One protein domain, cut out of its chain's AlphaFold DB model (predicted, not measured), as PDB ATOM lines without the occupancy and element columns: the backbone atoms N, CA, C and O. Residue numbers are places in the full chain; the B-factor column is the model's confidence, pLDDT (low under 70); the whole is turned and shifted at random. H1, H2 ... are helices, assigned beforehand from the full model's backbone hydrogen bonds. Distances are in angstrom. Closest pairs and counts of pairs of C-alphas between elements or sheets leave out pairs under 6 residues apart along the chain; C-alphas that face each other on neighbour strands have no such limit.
ATOM      1  N   THR A   2     185.763 171.900 226.657       54.19
ATOM      2  CA  THR A   2     186.856 170.909 226.780       54.19
ATOM      3  C   THR A   2     186.395 169.444 226.764       54.19
ATOM      4  O   THR A   2     187.073 168.611 226.182       54.19
ATOM      5  N   LEU A   3     185.197 169.137 227.277       52.84
ATOM      6  CA  LEU A   3     184.674 167.759 227.355       52.84
ATOM      7  C   LEU A   3     184.513 167.051 225.995       52.84
ATOM      8  O   LEU A   3     184.620 165.831 225.919       52.84
ATOM      9  N   MET A   4     184.261 167.795 224.909       57.06
ATOM     10  CA  MET A   4     184.192 167.198 223.568       57.06
ATOM     11  C   MET A   4     185.573 166.839 223.016       57.06
ATOM     12  O   MET A   4     185.684 165.871 222.270       57.06
ATOM     13  N   ALA A   5     186.616 167.586 223.386       67.19
ATOM     14  CA  ALA A   5     187.969 167.325 222.909       67.19
ATOM     15  C   ALA A   5     188.507 165.992 223.454       67.19
ATOM     16  O   ALA A   5     189.149 165.249 222.715       67.19
ATOM     17  N   ASP A   6     188.180 165.657 224.705       72.25
ATOM     18  CA  ASP A   6     188.647 164.424 225.345       72.25
ATOM     19  C   ASP A   6     187.940 163.182 224.781       72.25
ATOM     20  O   ASP A   6     188.598 162.210 224.423       72.25
ATOM     21  N   SER A   7     186.619 163.241 224.559       71.06
ATOM     22  CA  SER A   7     185.884 162.115 223.956       71.06
ATOM     23  C   SER A   7     186.304 161.825 222.511       71.06
ATOM     24  O   SER A   7     186.277 160.667 222.092       71.06
ATOM     25  N   ILE A   8     186.669 162.853 221.738       71.75
ATOM     26  CA  ILE A   8     187.180 162.671 220.372       71.75
ATOM     27  C   ILE A   8     188.591 162.079 220.418       71.75
ATOM     28  O   ILE A   8     188.899 161.187 219.630       71.75
ATOM     29  N   ARG A   9     189.431 162.522 221.362       72.00
ATOM     30  CA  ARG A   9     190.781 161.981 221.551       72.00
ATOM     31  C   ARG A   9     190.740 160.490 221.905       72.00
ATOM     32  O   ARG A   9     191.438 159.716 221.259       72.00
ATOM     33  N   ASP A  10     189.877 160.077 222.832       76.50
ATOM     34  CA  ASP A  10     189.725 158.667 223.224       76.50
ATOM     35  C   ASP A  10     189.265 157.779 222.057       76.50
ATOM     36  O   ASP A  10     189.761 156.662 221.873       76.50
ATOM     37  N   PHE A  11     188.342 158.282 221.229       77.50
ATOM     38  CA  PHE A  11     187.890 157.572 220.032       77.50
ATOM     39  C   PHE A  11     189.024 157.394 219.013       77.50
ATOM     40  O   PHE A  11     189.183 156.305 218.465       77.50
ATOM     41  N   LEU A  12     189.846 158.426 218.794       77.88
ATOM     42  CA  LEU A  12     190.976 158.360 217.861       77.88
ATOM     43  C   LEU A  12     192.078 157.411 218.326       77.88
ATOM     44  O   LEU A  12     192.607 156.656 217.514       77.88
ATOM     45  N   VAL A  13     192.359 157.387 219.630       78.56
ATOM     46  CA  VAL A  13     193.299 156.429 220.232       78.56
ATOM     47  C   VAL A  13     192.793 154.993 220.060       78.56
ATOM     48  O   VAL A  13     193.562 154.105 219.691       78.56
ATOM     49  N   THR A  14     191.490 154.770 220.261       79.44
ATOM     50  CA  THR A  14     190.858 153.449 220.093       79.44
ATOM     51  C   THR A  14     190.880 152.983 218.637       79.44
ATOM     52  O   THR A  14     191.078 151.801 218.374       79.44
ATOM     53  N   ALA A  15     190.698 153.902 217.688       76.50
ATOM     54  CA  ALA A  15     190.756 153.617 216.256       76.50
ATOM     55  C   ALA A  15     192.192 153.550 215.698       76.50
ATOM     56  O   ALA A  15     192.359 153.322 214.503       76.50
ATOM     57  N   HIS A  16     193.211 153.759 216.543       81.25
ATOM     58  CA  HIS A  16     194.626 153.818 216.164       81.25
ATOM     59  C   HIS A  16     194.920 154.841 215.051       81.25
ATOM     60  O   HIS A  16     195.759 154.612 214.182       81.25
ATOM     61  N   VAL A  17     194.218 155.981 215.065       78.50
ATOM     62  CA  VAL A  17     194.436 157.072 214.107       78.50
ATOM     63  C   VAL A  17     195.320 158.137 214.752       78.50
ATOM     64  O   VAL A  17     194.846 158.982 215.517       78.50
ATOM     65  N   ASP A  18     196.609 158.119 214.415       76.62
ATOM     66  CA  ASP A  18     197.586 159.101 214.892       76.62
ATOM     67  C   ASP A  18     197.444 160.434 214.141       76.62
ATOM     68  O   ASP A  18     198.065 160.685 213.110       76.62
ATOM     69  N   ALA A  19     196.616 161.333 214.676       68.69
ATOM     70  CA  ALA A  19     196.428 162.682 214.132       68.69
ATOM     71  C   ALA A  19     197.437 163.720 214.678       68.69
ATOM     72  O   ALA A  19     197.290 164.919 214.443       68.69
ATOM     73  N   THR A  20     198.453 163.290 215.432       75.31
ATOM     74  CA  THR A  20     199.393 164.171 216.155       75.31
ATOM     75  C   THR A  20     200.381 164.902 215.242       75.31
ATOM     76  O   THR A  20     200.871 165.963 215.621       75.31
ATOM     77  N   GLY A  21     200.642 164.386 214.037       82.44
ATOM     78  CA  GLY A  21     201.621 164.958 213.105       82.44
ATOM     79  C   GLY A  21     201.104 166.081 212.199       82.44
ATOM     80  O   GLY A  21     201.911 166.826 211.650       82.44
ATOM     81  N   ASN A  22     199.782 166.231 212.028       89.19
ATOM     82  CA  ASN A  22     199.212 167.233 211.122       89.19
ATOM     83  C   ASN A  22     197.919 167.862 211.696       89.19
ATOM     84  O   ASN A  22     196.864 167.215 211.701       89.19
ATOM     85  N   PRO A  23     197.953 169.138 212.133       83.75
ATOM     86  CA  PRO A  23     196.793 169.803 212.726       83.75
ATOM     87  C   PRO A  23     195.653 170.043 211.723       83.75
ATOM     88  O   PRO A  23     194.498 170.171 212.131       83.75
ATOM     89  N   GLU A  24     195.942 170.104 210.422       84.81
ATOM     90  CA  GLU A  24     194.929 170.252 209.375       84.81
ATOM     91  C   GLU A  24     194.166 168.941 209.153       84.81
ATOM     92  O   GLU A  24     192.932 168.938 209.139       84.81
ATOM     93  N   ALA A  25     194.881 167.813 209.109       76.75
ATOM     94  CA  ALA A  25     194.277 166.481 209.030       76.75
ATOM     95  C   ALA A  25     193.368 166.199 210.240       76.75
ATOM     96  O   ALA A  25     192.250 165.703 210.078       76.75
ATOM     97  N   ALA A  26     193.790 166.601 211.445       78.62
ATOM     98  CA  ALA A  26     192.977 166.487 212.655       78.62
ATOM     99  C   ALA A  26     191.662 167.289 212.564       78.62
ATOM    100  O   ALA A  26     190.606 166.808 212.980       78.62
ATOM    101  N   ARG A  27     191.697 168.500 211.988       80.62
ATOM    102  CA  ARG A  27     190.501 169.341 211.790       80.62
ATOM    103  C   ARG A  27     189.551 168.761 210.744       80.62
ATOM    104  O   ARG A  27     188.339 168.776 210.965       80.62
ATOM    105  N   LEU A  28     190.081 168.245 209.634       84.94
ATOM    106  CA  LEU A  28     189.282 167.587 208.594       84.94
ATOM    107  C   LEU A  28     188.580 166.342 209.138       84.94
ATOM    108  O   LEU A  28     187.371 166.190 208.961       84.94
ATOM    109  N   LEU A  29     189.307 165.507 209.881       82.44
ATOM    110  CA  LEU A  29     188.739 164.326 210.515       82.44
ATOM    111  C   LEU A  29     187.656 164.699 211.537       82.44
ATOM    112  O   LEU A  29     186.572 164.117 211.527       82.44
ATOM    113  N   ALA A  30     187.912 165.699 212.388       80.44
ATOM    114  CA  ALA A  30     186.926 166.161 213.363       80.44
ATOM    115  C   ALA A  30     185.641 166.665 212.679       80.44
ATOM    116  O   ALA A  30     184.539 166.373 213.148       80.44
ATOM    117  N   ARG A  31     185.769 167.375 211.548       86.69
ATOM    118  CA  ARG A  31     184.633 167.850 210.744       86.69
ATOM    119  C   ARG A  31     183.808 166.695 210.175       86.69
ATOM    120  O   ARG A  31     182.584 166.719 210.309       86.69
ATOM    121  N   GLU A  32     184.444 165.695 209.566       85.88
ATOM    122  CA  GLU A  32     183.726 164.549 208.987       85.88
ATOM    123  C   GLU A  32     183.076 163.671 210.065       85.88
ATOM    124  O   GLU A  32     181.930 163.245 209.903       85.88
ATOM    125  N   LEU A  33     183.727 163.491 211.216       84.38
ATOM    126  CA  LEU A  33     183.146 162.766 212.351       84.38
ATOM    127  C   LEU A  33     181.922 163.502 212.920       84.38
ATOM    128  O   LEU A  33     180.888 162.880 213.178       84.38
ATOM    129  N   LEU A  34     181.994 164.831 213.055       83.75
ATOM    130  CA  LEU A  34     180.856 165.645 213.490       83.75
ATOM    131  C   LEU A  34     179.685 165.532 212.502       83.75
ATOM    132  O   LEU A  34     178.540 165.345 212.910       83.75
ATOM    133  N   LYS A  35     179.977 165.583 211.199       89.50
ATOM    134  CA  LYS A  35     178.989 165.431 210.124       89.50
ATOM    135  C   LYS A  35     178.332 164.049 210.148       89.50
ATOM    136  O   LYS A  35     177.109 163.960 210.039       89.50
ATOM    137  N   ALA A  36     179.110 162.985 210.349       85.00
ATOM    138  CA  ALA A  36     178.595 161.625 210.502       85.00
ATOM    139  C   ALA A  36     177.689 161.500 211.739       85.00
ATOM    140  O   ALA A  36     176.593 160.948 211.650       85.00
ATOM    141  N   ARG A  37     178.092 162.081 212.875       85.31
ATOM    142  CA  ARG A  37     177.289 162.069 214.105       85.31
ATOM    143  C   ARG A  37     175.966 162.815 213.947       85.31
ATOM    144  O   ARG A  37     174.945 162.310 214.406       85.31
ATOM    145  N   ILE A  38     175.974 163.980 213.296       89.56
ATOM    146  CA  ILE A  38     174.748 164.733 212.995       89.56
ATOM    147  C   ILE A  38     173.807 163.865 212.156       89.56
ATOM    148  O   ILE A  38     172.660 163.690 212.548       89.56
ATOM    149  N   ARG A  39     174.306 163.228 211.083       86.19
ATOM    150  CA  ARG A  39     173.500 162.312 210.254       86.19
ATOM    151  C   ARG A  39     172.860 161.192 211.077       86.19
ATOM    152  O   ARG A  39     171.666 160.954 210.938       86.19
ATOM    153  N   VAL A  40     173.623 160.538 211.958       87.50
ATOM    154  CA  VAL A  40     173.101 159.462 212.823       87.50
ATOM    155  C   VAL A  40     171.997 159.972 213.750       87.50
ATOM    156  O   VAL A  40     170.960 159.322 213.871       87.50
ATOM    157  N   ILE A  41     172.191 161.130 214.388       88.94
ATOM    158  CA  ILE A  41     171.187 161.717 215.288       88.94
ATOM    159  C   ILE A  41     169.909 162.058 214.516       88.94
ATOM    160  O   ILE A  41     168.830 161.666 214.947       88.94
ATOM    161  N   THR A  42     170.024 162.701 213.353       89.94
ATOM    162  CA  THR A  42     168.861 163.060 212.530       89.94
ATOM    163  C   THR A  42     168.076 161.823 212.088       89.94
ATOM    164  O   THR A  42     166.851 161.813 212.173       89.94
ATOM    165  N   VAL A  43     168.760 160.742 211.696       87.38
ATOM    166  CA  VAL A  43     168.108 159.469 211.338       87.38
ATOM    167  C   VAL A  43     167.386 158.850 212.540       87.38
ATOM    168  O   VAL A  43     166.259 158.375 212.402       87.38
ATOM    169  N   LEU A  44     167.991 158.873 213.732       84.44
ATOM    170  CA  LEU A  44     167.346 158.372 214.952       84.44
ATOM    171  C   LEU A  44     166.108 159.195 215.333       84.44
ATOM    172  O   LEU A  44     165.098 158.620 215.737       84.44
ATOM    173  N   GLU A  45     166.159 160.520 215.184       91.44
ATOM    174  CA  GLU A  45     165.011 161.402 215.422       91.44
ATOM    175  C   GLU A  45     163.875 161.142 214.429       91.44
ATOM    176  O   GLU A  45     162.724 160.994 214.847       91.44
ATOM    177  N   SER A  46     164.179 161.003 213.136       90.69
ATOM    178  CA  SER A  46     163.187 160.631 212.118       90.69
ATOM    179  C   SER A  46     162.558 159.264 212.396       90.69
ATOM    180  O   SER A  46     161.332 159.141 212.360       90.69
ATOM    181  N   ARG A  47     163.354 158.266 212.805       85.81
ATOM    182  CA  ARG A  47     162.836 156.952 213.221       85.81
ATOM    183  C   ARG A  47     161.896 157.059 214.422       85.81
ATOM    184  O   ARG A  47     160.847 156.419 214.432       85.81
ATOM    185  N   ASN A  48     162.247 157.867 215.421       88.38
ATOM    186  CA  ASN A  48     161.409 158.075 216.606       88.38
ATOM    187  C   ASN A  48     160.099 158.813 216.283       88.38
ATOM    188  O   ASN A  48     159.107 158.610 216.979       88.38
ATOM    189  N   ARG A  49     160.078 159.635 215.224       91.56
ATOM    190  CA  ARG A  49     158.865 160.288 214.700       91.56
ATOM    191  C   ARG A  49     158.020 159.392 213.788       91.56
ATOM    192  O   ARG A  49     156.920 159.788 213.424       91.56
ATOM    193  N   GLY A  50     158.503 158.198 213.440       91.81
ATOM    194  CA  GLY A  50     157.812 157.276 212.535       91.81
ATOM    195  C   GLY A  50     157.940 157.641 211.054       91.81
ATOM    196  O   GLY A  50     157.193 157.113 210.234       91.81
TER     197      GLY A  50
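What this domain is: This is residues 2 to 50 of the 284 residues of an uncharacterized protein of Rhizobacter sp. Root29 (UniProt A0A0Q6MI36). A short helix, H1, crosses the first half of a long helix, H2, nearly at a right angle, with little contact. The rest of H2, from residue 35, sticks out with residues 49 and 50 as a long free arm. The printed part has 49 residues, with two named helices, H1 then H2, and no named strand: the class is all helix. It is loose, with a radius of gyration of the C-alphas of 13.4 A, and spans 44 by 21 by 18 A.

Where its parts are: H1, residues 2 to 14, begins at C-alpha 2 (186.856, 170.909, 226.780) and is 19.1 A long from first to last C-alpha. H2, residues 23 to 48, is 37.5 A long and ends at C-alpha 48 (161.409, 158.075, 216.606).

How they stand to each other: H1 and H2 are close but not clearly touching; their closest C-alphas, of Ile 8 and Ala 30, are 7.8 A apart. Their lines are about perpendicular, at 82 degrees. In H2 every O i to N i+4 pair is within hydrogen-bond range, in H1 8 of 9.

The domain as a whole: The C-alphas farthest apart, of Gly 21 and Gly 50, are 44.5 A apart. The printed part has no cut, and the link from H1 to H2 is short. Residues 2 to 5 and 19 have pLDDT under 70.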